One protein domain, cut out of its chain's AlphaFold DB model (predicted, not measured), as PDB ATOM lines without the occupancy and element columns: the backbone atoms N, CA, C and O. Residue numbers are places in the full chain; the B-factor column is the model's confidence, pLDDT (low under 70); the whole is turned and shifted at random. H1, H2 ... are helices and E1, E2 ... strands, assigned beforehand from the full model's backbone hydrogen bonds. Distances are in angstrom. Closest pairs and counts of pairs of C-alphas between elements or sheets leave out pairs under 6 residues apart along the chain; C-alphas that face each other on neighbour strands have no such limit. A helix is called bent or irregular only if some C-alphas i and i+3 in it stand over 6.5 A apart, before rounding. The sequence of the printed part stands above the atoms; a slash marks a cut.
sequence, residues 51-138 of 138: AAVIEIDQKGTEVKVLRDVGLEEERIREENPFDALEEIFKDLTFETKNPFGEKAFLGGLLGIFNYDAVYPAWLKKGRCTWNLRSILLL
ATOM      1  N   ALA A  51      20.666-121.232 -19.125       88.81
ATOM      2  CA  ALA A  51      21.959-121.370 -19.778       88.81
ATOM      3  C   ALA A  51      23.014-120.433 -19.181       88.81
ATOM      4  O   ALA A  51      24.190-120.788 -19.097       88.81
ATOM      5  N   ALA A  52      22.593-119.248 -18.755       90.12
ATOM      6  CA  ALA A  52      23.445-118.293 -18.075       90.12
ATOM      7  C   ALA A  52      22.642-117.484 -17.055       90.12
ATOM      8  O   ALA A  52      21.434-117.278 -17.196       90.12
ATOM      9  N   VAL A  53      23.341-117.020 -16.026       91.75
ATOM     10  CA  VAL A  53      22.817-116.139 -14.990       91.75
ATOM     11  C   VAL A  53      23.592-114.836 -15.045       91.75
ATOM     12  O   VAL A  53      24.811-114.821 -14.891       91.75
ATOM     13  N   ILE A  54      22.877-113.738 -15.244       90.38
ATOM     14  CA  ILE A  54      23.436-112.393 -15.233       90.38
ATOM     15  C   ILE A  54      23.046-111.738 -13.908       90.38
ATOM     16  O   ILE A  54      21.863-111.659 -13.572       90.38
ATOM     17  N   GLU A  55      24.046-111.287 -13.154       90.75
ATOM     18  CA  GLU A  55      23.888-110.583 -11.884       90.75
ATOM     19  C   GLU A  55      24.418-109.156 -11.995       90.75
ATOM     20  O   GLU A  55      25.556-108.929 -12.393       90.75
ATOM     21  N   ILE A  56      23.598-108.178 -11.620       86.88
ATOM     22  CA  ILE A  56      23.952-106.755 -11.710       86.88
ATOM     23  C   ILE A  56      24.065-106.164 -10.310       86.88
ATOM     24  O   ILE A  56      23.067-106.143  -9.583       86.88
ATOM     25  N   ASP A  57      25.246-105.633  -9.976       83.31
ATOM     26  CA  ASP A  57      25.573-104.986  -8.704       83.31
ATOM     27  C   ASP A  57      26.326-103.641  -8.889       83.31
ATOM     28  O   ASP A  57      26.497-103.134  -9.995       83.31
ATOM     29  N   GLN A  58      26.795-103.029  -7.791       76.31
ATOM     30  CA  GLN A  58      27.577-101.768  -7.808       76.31
ATOM     31  C   GLN A  58      28.852-101.816  -8.638       76.31
ATOM     32  O   GLN A  58      29.372-100.792  -9.073       76.31
ATOM     33  N   LYS A  59      29.445-103.000  -8.716       79.06
ATOM     34  CA  LYS A  59      30.745-103.246  -9.325       79.06
ATOM     35  C   LYS A  59      30.580-103.669 -10.788       79.06
ATOM     36  O   LYS A  59      31.570-104.101 -11.383       79.06
ATOM     37  N   GLY A  60      29.365-103.588 -11.331       83.50
ATOM     38  CA  GLY A  60      29.033-103.881 -12.718       83.50
ATOM     39  C   GLY A  60      28.121-105.095 -12.877       83.50
ATOM     40  O   GLY A  60      27.426-105.511 -11.949       83.50
ATOM     41  N   THR A  61      28.157-105.663 -14.074       89.25
ATOM     42  CA  THR A  61      27.361-106.817 -14.489       89.25
ATOM     43  C   THR A  61      28.258-108.044 -14.587       89.25
ATOM     44  O   THR A  61      29.281-108.021 -15.265       89.25
ATOM     45  N   GLU A  62      27.905-109.106 -13.876       91.81
ATOM     46  CA  GLU A  62      28.592-110.395 -13.874       91.81
ATOM     47  C   GLU A  62      27.767-111.414 -14.660       91.81
ATOM     48  O   GLU A  62      26.587-111.608 -14.374       91.81
ATOM     49  N   VAL A  63      28.393-112.067 -15.637       91.38
ATOM     50  CA  VAL A  63      27.790-113.122 -16.455       91.38
ATOM     51  C   VAL A  63      28.370-114.462 -16.018       91.38
ATOM     52  O   VAL A  63      29.575-114.684 -16.110       91.38
ATOM     53  N   LYS A  64      27.512-115.360 -15.533       91.88
ATOM     54  CA  LYS A  64      27.858-116.741 -15.171       91.88
ATOM     55  C   LYS A  64      27.256-117.681 -16.192       91.88
ATOM     56  O   LYS A  64      26.035-117.731 -16.332       91.88
ATOM     57  N   VAL A  65      28.094-118.434 -16.891       90.81
ATOM     58  CA  VAL A  65      27.657-119.336 -17.956       90.81
ATOM     59  C   VAL A  65      27.549-120.739 -17.376       90.81
ATOM     60  O   VAL A  65      28.541-121.352 -17.002       90.81
ATOM     61  N   LEU A  66      26.326-121.256 -17.284       89.00
ATOM     62  CA  LEU A  66      26.063-122.600 -16.761       89.00
ATOM     63  C   LEU A  66      26.092-123.654 -17.874       89.00
ATOM     64  O   LEU A  66      26.361-124.831 -17.623       89.00
ATOM     65  N   ARG A  67      25.793-123.246 -19.113       84.12
ATOM     66  CA  ARG A  67      25.784-124.090 -20.314       84.12
ATOM     67  C   ARG A  67      26.325-123.298 -21.498       84.12
ATOM     68  O   ARG A  67      26.040-122.113 -21.626       84.12
ATOM     69  N   ASP A  68      27.063-123.964 -22.382       81.81
ATOM     70  CA  ASP A  68      27.607-123.326 -23.582       81.81
ATOM     71  C   ASP A  68      26.479-122.890 -24.532       81.81
ATOM     72  O   ASP A  68      25.819-123.711 -25.175       81.81
ATOM     73  N   VAL A  69      26.253-121.578 -24.581       76.56
ATOM     74  CA  VAL A  69      25.297-120.909 -25.473       76.56
ATOM     75  C   VAL A  69      25.960-119.816 -26.310       76.56
ATOM     76  O   VAL A  69      25.276-118.946 -26.845       76.56
ATOM     77  N   GLY A  70      27.289-119.862 -26.445       78.94
ATOM     78  CA  GLY A  70      28.050-118.802 -27.109       78.94
ATOM     79  C   GLY A  70      28.137-117.506 -26.298       78.94
ATOM     80  O   GLY A  70      28.322-116.445 -26.883       78.94
ATOM     81  N   LEU A  71      27.983-117.603 -24.974       83.50
ATOM     82  CA  LEU A  71      28.322-116.548 -24.023       83.50
ATOM     83  C   LEU A  71      29.625-116.896 -23.315       83.50
ATOM     84  O   LEU A  71      29.894-118.069 -23.051       83.50
ATOM     85  N   GLU A  72      30.393-115.871 -22.969       86.44
ATOM     86  CA  GLU A  72      31.594-116.010 -22.153       86.44
ATOM     87  C   GLU A  72      31.310-115.595 -20.706       86.44
ATOM     88  O   GLU A  72      30.472-114.733 -20.431       86.44
ATOM     89  N   GLU A  73      31.998-116.234 -19.756       90.25
ATOM     90  CA  GLU A  73      31.998-115.757 -18.377       90.25
ATOM     91  C   GLU A  73      32.812-114.471 -18.293       90.25
ATOM     92  O   GLU A  73      34.026-114.466 -18.509       90.25
ATOM     93  N   GLU A  74      32.153-113.373 -17.943       91.00
ATOM     94  CA  GLU A  74      32.800-112.073 -17.892       91.00
ATOM     95  C   GLU A  74      32.207-111.149 -16.830       91.00
ATOM     96  O   GLU A  74      31.123-111.366 -16.279       91.00
ATOM     97  N   ARG A  75      32.953-110.080 -16.537       90.50
ATOM     98  CA  ARG A  75      32.483-108.985 -15.693       90.50
ATOM     99  C   ARG A  75      32.596-107.661 -16.430       90.50
ATOM    100  O   ARG A  75      33.683-107.087 -16.531       90.50
ATOM    101  N   ILE A  76      31.449-107.142 -16.840       90.00
ATOM    102  CA  ILE A  76      31.305-105.870 -17.536       90.00
ATOM    103  C   ILE A  76      31.226-104.753 -16.498       90.00
ATOM    104  O   ILE A  76      30.439-104.808 -15.553       90.00
ATOM    105  N   ARG A  77      32.066-103.725 -16.652       86.75
ATOM    106  CA  ARG A  77      32.179-102.599 -15.703       86.75
ATOM    107  C   ARG A  77      31.341-101.377 -16.091       86.75
ATOM    108  O   ARG A  77      31.600-100.287 -15.586       86.75
ATOM    109  N   GLU A  78      30.367-101.559 -16.971       85.00
ATOM    110  CA  GLU A  78      29.404-100.527 -17.347       85.00
ATOM    111  C   GLU A  78      28.475-100.202 -16.162       85.00
ATOM    112  O   GLU A  78      28.020-101.089 -15.437       85.00
ATOM    113  N   GLU A  79      28.237 -98.911 -15.929       79.25
ATOM    114  CA  GLU A  79      27.432 -98.415 -14.809       79.25
ATOM    115  C   GLU A  79      25.934 -98.539 -15.096       79.25
ATOM    116  O   GLU A  79      25.132 -98.692 -14.165       79.25
ATOM    117  N   ASN A  80      25.555 -98.443 -16.374       83.88
ATOM    118  CA  ASN A  80      24.184 -98.614 -16.818       83.88
ATOM    119  C   ASN A  80      23.887-100.097 -17.112       83.88
ATOM    120  O   ASN A  80      24.424-100.664 -18.065       83.88
ATOM    121  N   PRO A  81      22.975-100.734 -16.358       84.56
ATOM    122  CA  PRO A  81      22.651-102.141 -16.559       84.56
ATOM    123  C   PRO A  81      22.094-102.446 -17.950       84.56
ATOM    124  O   PRO A  81      22.292-103.545 -18.449       84.56
ATOM    125  N   PHE A  82      21.397-101.503 -18.584       87.19
ATOM    126  CA  PHE A  82      20.819-101.734 -19.908       87.19
ATOM    127  C   PHE A  82      21.877-101.694 -21.013       87.19
ATOM    128  O   PHE A  82      21.796-102.500 -21.934       87.19
ATOM    129  N   ASP A  83      22.884-100.830 -20.877       88.81
ATOM    130  CA  ASP A  83      23.998-100.746 -21.827       88.81
ATOM    131  C   ASP A  83      24.897-101.990 -21.691       88.81
ATOM    132  O   ASP A  83      25.287-102.586 -22.691       88.81
ATOM    133  N   ALA A  84      25.123-102.462 -20.456       88.81
ATOM    134  CA  ALA A  84      25.819-103.725 -20.199       88.81
ATOM    135  C   ALA A  84      25.095-104.926 -20.832       88.81
ATOM    136  O   ALA A  84      25.725-105.812 -21.397       88.81
ATOM    137  N   LEU A  85      23.760-104.963 -20.752       88.19
ATOM    138  CA  LEU A  85      22.973-106.013 -21.397       88.19
ATOM    139  C   LEU A  85      23.042-105.913 -22.920       88.19
ATOM    140  O   LEU A  85      23.154-106.940 -23.581       88.19
ATOM    141  N   GLU A  86      22.994-104.708 -23.487       87.94
ATOM    142  CA  GLU A  86      23.156-104.525 -24.931       87.94
ATOM    143  C   GLU A  86      24.505-105.070 -25.418       87.94
ATOM    144  O   GLU A  86      24.541-105.729 -26.454       87.94
ATOM    145  N   GLU A  87      25.579-104.879 -24.647       88.38
ATOM    146  CA  GLU A  87      26.896-105.463 -24.925       88.38
ATOM    147  C   GLU A  87      26.862-107.001 -24.905       88.38
ATOM    148  O   GLU A  87      27.263-107.618 -25.890       88.38
ATOM    149  N   ILE A  88      26.278-107.612 -23.864       87.06
ATOM    150  CA  ILE A  88      26.140-109.080 -23.740       87.06
ATOM    151  C   ILE A  88      25.354-109.674 -24.917       87.06
ATOM    152  O   ILE A  88      25.703-110.725 -25.454       87.06
ATOM    153  N   PHE A  89      24.260-109.024 -25.322       83.56
ATOM    154  CA  PHE A  89      23.377-109.541 -26.371       83.56
ATOM    155  C   PHE A  89      23.809-109.178 -27.786       83.56
ATOM    156  O   PHE A  89      23.233-109.705 -28.738       83.56
ATOM    157  N   LYS A  90      24.813-108.314 -27.950       83.38
ATOM    158  CA  LYS A  90      25.231-107.807 -29.259       83.38
ATOM    159  C   LYS A  90      25.622-108.920 -30.228       83.38
ATOM    160  O   LYS A  90      25.266-108.862 -31.403       83.38
ATOM    161  N   ASP A  91      26.307-109.935 -29.713       74.69
ATOM    162  CA  ASP A  91      26.816-111.055 -30.505       74.69
ATOM    163  C   ASP A  91      25.857-112.264 -30.502       74.69
ATOM    164  O   ASP A  91      26.011-113.211 -31.282       74.69
ATOM    165  N   LEU A  92      24.789-112.207 -29.696       74.19
ATOM    166  CA  LEU A  92      23.748-113.228 -29.628       74.19
ATOM    167  C   LEU A  92      22.676-112.987 -30.698       74.19
ATOM    168  O   LEU A  92      21.663-112.326 -30.482       74.19
ATOM    169  N   THR A  93      22.869-113.584 -31.873       63.84
ATOM    170  CA  THR A  93      21.841-113.595 -32.924       63.84
ATOM    171  C   THR A  93      21.045-114.901 -32.894       63.84
ATOM    172  O   THR A  93      21.551-115.960 -33.273       63.84
ATOM    173  N   PHE A  94      19.773-114.824 -32.492       65.94
ATOM    174  CA  PHE A  94      18.833-115.949 -32.534       65.94
ATOM    175  C   PHE A  94      17.925-115.846 -33.765       65.94
ATOM    176  O   PHE A  94      16.827-115.293 -33.715       65.94
ATOM    177  N   GLU A  95      18.361-116.398 -34.895       58.66
ATOM    178  CA  GLU A  95      17.490-116.535 -36.065       58.66
ATOM    179  C   GLU A  95      16.575-117.749 -35.876       58.66
ATOM    180  O   GLU A  95      16.919-118.882 -36.211       58.66
ATOM    181  N   THR A  96      15.397-117.552 -35.287       62.06
ATOM    182  CA  THR A  96      14.393-118.619 -35.183       62.06
ATOM    183  C   THR A  96      13.002-118.076 -35.463       62.06
ATOM    184  O   THR A  96      12.531-117.134 -34.828       62.06
ATOM    185  N   LYS A  97      12.311-118.693 -36.428       65.44
ATOM    186  CA  LYS A  97      10.895-118.415 -36.678       65.44
ATOM    187  C   LYS A  97      10.072-118.989 -35.536       65.44
ATOM    188  O   LYS A  97      10.100-120.193 -35.300       65.44
ATOM    189  N   ASN A  98       9.317-118.131 -34.861       70.94
ATOM    190  CA  ASN A  98       8.509-118.541 -33.727       70.94
ATOM    191  C   ASN A  98       7.240-119.293 -34.177       70.94
ATOM    192  O   ASN A  98       6.367-118.663 -34.784       70.94
ATOM    193  N   PRO A  99       7.082-120.602 -33.878       71.69
ATOM    194  CA  PRO A  99       5.916-121.370 -34.315       71.69
ATOM    195  C   PRO A  99       4.617-120.953 -33.608       71.69
ATOM    196  O   PRO A  99       3.535-121.235 -34.115       71.69
ATOM    197  N   PHE A 100       4.700-120.248 -32.476       70.81
ATOM    198  CA  PHE A 100       3.551-119.751 -31.709       70.81
ATOM    199  C   PHE A 100       3.214-118.281 -32.008       70.81
ATOM    200  O   PHE A 100       2.360-117.679 -31.349       70.81
ATOM    201  N   GLY A 101       3.862-117.708 -33.027       69.31
ATOM    202  CA  GLY A 101       3.743-116.310 -33.430       69.31
ATOM    203  C   GLY A 101       4.772-115.414 -32.744       69.31
ATOM    204  O   GLY A 101       5.215-115.686 -31.636       69.31
ATOM    205  N   GLU A 102       5.122-114.299 -33.385       65.00
ATOM    206  CA  GLU A 102       6.224-113.396 -32.994       65.00
ATOM    207  C   GLU A 102       6.179-112.889 -31.542       65.00
ATOM    208  O   GLU A 102       7.186-112.437 -31.012       65.00
ATOM    209  N   LYS A 103       5.012-112.948 -30.890       64.69
ATOM    210  CA  LYS A 103       4.789-112.424 -29.534       64.69
ATOM    211  C   LYS A 103       4.879-113.479 -28.429       64.69
ATOM    212  O   LYS A 103       4.697-113.127 -27.266       64.69
ATOM    213  N   ALA A 104       5.062-114.754 -28.765       70.56
ATOM    214  CA  ALA A 104       5.212-115.812 -27.772       70.56
ATOM    215  C   ALA A 104       6.666-115.885 -27.288       70.56
ATOM    216  O   ALA A 104       7.593-115.779 -28.083       70.56
ATOM    217  N   PHE A 105       6.880-116.083 -25.990       76.81
ATOM    218  CA  PHE A 105       8.219-116.273 -25.442       76.81
ATOM    219  C   PHE A 105       8.704-117.701 -25.746       76.81
ATOM    220  O   PHE A 105       7.995-118.662 -25.452       76.81
ATOM    221  N   LEU A 106       9.883-117.835 -26.359       76.69
ATOM    222  CA  LEU A 106      10.503-119.121 -26.734       76.69
ATOM    223  C   LEU A 106      11.811-119.412 -25.988       76.69
ATOM    224  O   LEU A 106      12.457-120.423 -26.256       76.69
ATOM    225  N   GLY A 107      12.200-118.522 -25.081       77.25
ATOM    226  CA  GLY A 107      13.539-118.461 -24.512       77.25
ATOM    227  C   GLY A 107      14.140-117.075 -24.712       77.25
ATOM    228  O   GLY A 107      13.646-116.279 -25.518       77.25
ATOM    229  N   GLY A 108      15.179-116.785 -23.940       82.00
ATOM    230  CA  GLY A 108      15.803-115.475 -23.865       82.00
ATOM    231  C   GLY A 108      15.722-114.909 -22.457       82.00
ATOM    232  O   GLY A 108      15.470-115.615 -21.488       82.00
ATOM    233  N   LEU A 109      15.932-113.604 -22.367       85.50
ATOM    234  CA  LEU A 109      16.184-112.940 -21.105       85.50
ATOM    235  C   LEU A 109      14.940-112.845 -20.212       85.50
ATOM    236  O   LEU A 109      13.959-112.186 -20.570       85.50
ATOM    237  N   LEU A 110      15.006-113.426 -19.016       88.69
ATOM    238  CA  LEU A 110      13.964-113.319 -18.007       88.69
ATOM    239  C   LEU A 110      14.541-113.055 -16.624       88.69
ATOM    240  O   LEU A 110      15.362-113.805 -16.122       88.69
ATOM    241  N   GLY A 111      14.038-112.045 -15.929       86.94
ATOM    242  CA  GLY A 111      14.481-111.796 -14.569       86.94
ATOM    243  C   GLY A 111      13.805-110.605 -13.938       86.94
ATOM    244  O   GLY A 111      12.766-110.128 -14.398       86.94
ATOM    245  N   ILE A 112      14.414-110.141 -12.857       87.19
ATOM    246  CA  ILE A 112      13.907-109.024 -12.070       87.19
ATOM    247  C   ILE A 112      14.876-107.859 -12.206       87.19
ATOM    248  O   ILE A 112      16.053-107.983 -11.879       87.19
ATOM    249  N   PHE A 113      14.352-106.705 -12.617       85.56
ATOM    250  CA  PHE A 113      15.035-105.427 -12.462       85.56
ATOM    251  C   PHE A 113      14.527-104.751 -11.198       85.56
ATOM    252  O   PHE A 113      13.340-104.443 -11.070       85.56
ATOM    253  N   ASN A 114      15.432-104.519 -10.254       83.56
ATOM    254  CA  ASN A 114      15.122-103.713  -9.084       83.56
ATOM    255  C   ASN A 114      14.859-102.260  -9.500       83.56
ATOM    256  O   ASN A 114      15.424-101.778 -10.481       83.56
ATOM    257  N   TYR A 115      14.034-101.548  -8.728       83.31
ATOM    258  CA  TYR A 115      13.685-100.149  -9.007       83.31
ATOM    259  C   TYR A 115      14.927 -99.265  -9.201       83.31
ATOM    260  O   TYR A 115      14.970 -98.430 -10.104       83.31
ATOM    261  N   ASP A 116      15.975 -99.523  -8.418       79.19
ATOM    262  CA  ASP A 116      17.200 -98.732  -8.451       79.19
ATOM    263  C   ASP A 116      17.998 -98.874  -9.755       79.19
ATOM    264  O   ASP A 116      18.785 -97.990 -10.088       79.19
ATOM    265  N   ALA A 117      17.767 -99.939 -10.534       80.75
ATOM    266  CA  ALA A 117      18.398-100.124 -11.841       80.75
ATOM    267  C   ALA A 117      18.035 -98.999 -12.832       80.75
ATOM    268  O   ALA A 117      18.753 -98.765 -13.801       80.75
ATOM    269  N   VAL A 118      16.941 -98.270 -12.580       82.44
ATOM    270  CA  VAL A 118      16.487 -97.153 -13.420       82.44
ATOM    271  C   VAL A 118      17.325 -95.887 -13.207       82.44
ATOM    272  O   VAL A 118      17.446 -95.079 -14.127       82.44
ATOM    273  N   TYR A 119      17.931 -95.690 -12.030       80.38
ATOM    274  CA  TYR A 119      18.688 -94.469 -11.724       80.38
ATOM    275  C   TYR A 119      19.859 -94.200 -12.681       80.38
ATOM    276  O   TYR A 119      19.880 -93.109 -13.260       80.38
ATOM    277  N   PRO A 120      20.807 -95.132 -12.898       76.25
ATOM    278  CA  PRO A 120      21.899 -94.913 -13.850       76.25
ATOM    279  C   PRO A 120      21.396 -94.684 -15.282       76.25
ATOM    280  O   PRO A 120      21.898 -93.793 -15.969       76.25
ATOM    281  N   ALA A 121      20.348 -95.404 -15.699       74.56
ATOM    282  CA  ALA A 121      19.753 -95.273 -17.029       74.56
ATOM    283  C   ALA A 121      19.123 -93.889 -17.265       74.56
ATOM    284  O   ALA A 121      19.220 -93.315 -18.351       74.56
ATOM    285  N   TRP A 122      18.473 -93.328 -16.242       73.00
ATOM    286  CA  TRP A 122      17.777 -92.047 -16.347       73.00
ATOM    287  C   TRP A 122      18.704 -90.841 -16.161       73.00
ATOM    288  O   TRP A 122      18.565 -89.836 -16.858       73.00
ATOM    289  N   LEU A 123      19.663 -90.926 -15.237       67.38
ATOM    290  CA  LEU A 123      20.503 -89.787 -14.863       67.38
ATOM    291  C   LEU A 123      21.645 -89.511 -15.850       67.38
ATOM    292  O   LEU A 123      22.237 -88.432 -15.775       67.38
ATOM    293  N   LYS A 124      21.971 -90.445 -16.764       59.94
ATOM    294  CA  LYS A 124      23.126 -90.365 -17.689       59.94
ATOM    295  C   LYS A 124      24.421 -89.883 -17.000       59.94
ATOM    296  O   LYS A 124      25.242 -89.199 -17.612       59.94
ATOM    297  N   LYS A 125      24.571 -90.175 -15.699       46.66
ATOM    298  CA  LYS A 125      25.694 -89.783 -14.836       46.66
ATOM    299  C   LYS A 125      25.801 -90.700 -13.611       46.66
ATOM    300  O   LYS A 125      24.943 -90.633 -12.738       46.66
ATOM    301  N   GLY A 126      26.945 -91.379 -13.502       47.25
ATOM    302  CA  GLY A 126      27.750 -91.514 -12.285       47.25
ATOM    303  C   GLY A 126      27.399 -92.642 -11.312       47.25
ATOM    304  O   GLY A 126      26.410 -92.557 -10.594       47.25
ATOM    305  N   ARG A 127      28.329 -93.601 -11.215       45.03
ATOM    306  CA  ARG A 127      28.577 -94.629 -10.185       45.03
ATOM    307  C   ARG A 127      27.386 -95.040  -9.321       45.03
ATOM    308  O   ARG A 127      27.092 -94.436  -8.286       45.03
ATOM    309  N   CYS A 128      26.827 -96.195  -9.670       44.34
ATOM    310  CA  CYS A 128      25.919 -96.967  -8.831       44.34
ATOM    311  C   CYS A 128      26.614 -97.430  -7.547       44.34
ATOM    312  O   CYS A 128      27.526 -98.247  -7.569       44.34
ATOM    313  N   THR A 129      26.142 -96.937  -6.404       41.34
ATOM    314  CA  THR A 129      26.588 -97.359  -5.068       41.34
ATOM    315  C   THR A 129      25.573 -98.295  -4.391       41.34
ATOM    316  O   THR A 129      25.517 -98.320  -3.175       41.34
ATOM    317  N   TRP A 130      24.766 -99.061  -5.157       48.16
ATOM    318  CA  TRP A 130      23.721-100.069  -4.782       48.16
ATOM    319  C   TRP A 130      24.050-101.590  -4.744       48.16
ATOM    320  O   TRP A 130      24.302-102.152  -5.804       48.16
ATOM    321  N   ASN A 131      24.039-102.293  -3.593       37.41
ATOM    322  CA  ASN A 131      24.308-103.747  -3.490       37.41
ATOM    323  C   ASN A 131      23.100-104.519  -4.051       37.41
ATOM    324  O   ASN A 131      22.211-104.940  -3.314       37.41
ATOM    325  N   LEU A 132      23.020-104.569  -5.375       41.88
ATOM    326  CA  LEU A 132      21.911-105.109  -6.144       41.88
ATOM    327  C   LEU A 132      22.230-106.563  -6.502       41.88
ATOM    328  O   LEU A 132      23.347-106.890  -6.879       41.88
ATOM    329  N   ARG A 133      21.252-107.450  -6.325       36.50
ATOM    330  CA  ARG A 133      21.257-108.794  -6.908       36.50
ATOM    331  C   ARG A 133      20.042-108.868  -7.811       36.50
ATOM    332  O   ARG A 133      18.935-109.140  -7.352       36.50
ATOM    333  N   SER A 134      20.230-108.512  -9.070       44.88
ATOM    334  CA  SER A 134      19.226-108.720 -10.112       44.88
ATOM    335  C   SER A 134      19.578-110.040 -10.782       44.88
ATOM    336  O   SER A 134      20.608-110.089 -11.434       44.88
ATOM    337  N   ILE A 135      18.801-111.104 -10.558       42.59
ATOM    338  CA  ILE A 135      19.008-112.394 -11.233       42.59
ATOM    339  C   ILE A 135      18.259-112.343 -12.554       42.59
ATOM    340  O   ILE A 135      17.049-112.088 -12.587       42.59
ATOM    341  N   LEU A 136      18.997-112.583 -13.622       43.50
ATOM    342  CA  LEU A 136      18.504-112.524 -14.976       43.50
ATOM    343  C   LEU A 136      18.944-113.808 -15.687       43.50
ATOM    344  O   LEU A 136      20.127-114.098 -15.821       43.50
ATOM    345  N   LEU A 137      17.951-114.619 -16.016       41.72
ATOM    346  CA  LEU A 137      18.029-115.984 -16.508       41.72
ATOM    347  C   LEU A 137      17.939-115.963 -18.029       41.72
ATOM    348  O   LEU A 137      17.032-115.332 -18.576       41.72
ATOM    349  N   LEU A 138      18.872-116.640 -18.689       43.38
ATOM    350  CA  LEU A 138      18.824-116.929 -20.121       43.38
ATOM    351  C   LEU A 138      18.372-118.355 -20.396       43.38
ATOM    352  O   LEU A 138      18.864-119.256 -19.682       43.38
TER     353      LEU A 138
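Overview. This is residues 51 to 138 of the 138 residues of the protein "Anth_synt_I_N domain-containing protein" of Candidatus Methanolliviera hydrocarbonicum (UniProt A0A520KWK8). A small antiparallel sheet of four strands has one helix, H1, packed over one face, while a second helix, H2, sits beyond the end of the sheet where E1 ends and E2 begins, touching H1 about at a right angle. Between the two helices the chain makes a long loop, residues 90 to 114, whose residues 99 to 105 stick out as an arm before the loop comes back beside the edge strand E4. The printed part has 88 residues with four named strands and two named helices, in the order E1 E2 E3 H1 H2 E4; the sheet's order is E3 E2 E1 E4. The class is mixed, helices and strands, with 37 residues in named elements, under half of those printed. The whole is only just compact, close to loose, with a radius of gyration of the C-alphas of 14.0 A, and elongated, with spans of 42 by 26 by 19 A.

Along the chain. E1 is residues 52 to 57, from C-alpha 52 at (23.445, -118.293, -18.075) to C-alpha 57 at (25.573, -104.986, -8.704), 16.4 A from first to last C-alpha. E2 is residues 60 to 65, also 16.4 A. E3 is residues 74 to 76, 6.4 A. E4 is residues 134 to 137, 9.8 A, and ends with C-alpha 137 at (18.029, -115.984, -16.508). H1 is residues 81 to 89, 12.3 A, and begins with C-alpha 81 at (22.651, -102.141, -16.559). H2 is residues 115 to 123, 13.7 A; it is irregular, but only just, with C-alphas 117 and 120 6.6 A apart.

Arrangement. In the sheet E3 and E4 are the edge strands, and the strands' lines turn by 47 degrees from edge to edge. E1 and E2 are a hairpin, antiparallel at 163 degrees; N 55 and O 62 are 2.8 A apart, within hydrogen-bond range. E2 and E3 are a hairpin too, at 159 degrees, with N 76 and O 61 2.8 A apart. E1, E2 and E3 form a meander, each strand the antiparallel neighbour of the one before. On the other side of E1, E4 is antiparallel to it at 166 degrees, with N 54 and O 136 2.8 A apart. Residues 110 to 111 pair antiparallel with residues 136 to 137 of E4, a short pairing outside the named strands. H1 is on the sheet at a height of 9.6 A. It lies over E2, on which 6 of its 9 C-alphas fall, and only just not over E1, on which 2 fall. It runs along the strands, but only just, at 29 degrees to E2 on the local plane; the closest C-alphas of H1 and E2 are those of Ala 84 and Thr 61, 6.7 A apart. H2 is not on the sheet. H2 touches H1, their lines about perpendicular at 89 degrees, and their closest C-alphas are those of Ala 117 and Pro 81, 6.7 A apart. H2 is apart from E1, E2 and E3. In H1 every O i to N i+4 pair is within hydrogen-bond range; in H2 2 of 5 are, and 4 of 6 O i to N i+3 pairs.

Size, cuts and confidence. The two C-alphas farthest apart are those of Pro 99 and Thr 129, at 43.1 A, while those of Ala 51 and Leu 138, the first and last printed, are 5.4 A apart. Residues 99 to 105 stand free. The link from H1 to H2 is long, with 25 residues between them; the links E1 to E2 and E3 to H1 are tight. The printed part has no cut, and Leu 138 is the chain's last residue. The mean pLDDT of the printed part is 75.0; residues 93 to 97, 101 to 103 and 123 to 138 are under 70, and E4 has a mean of 43.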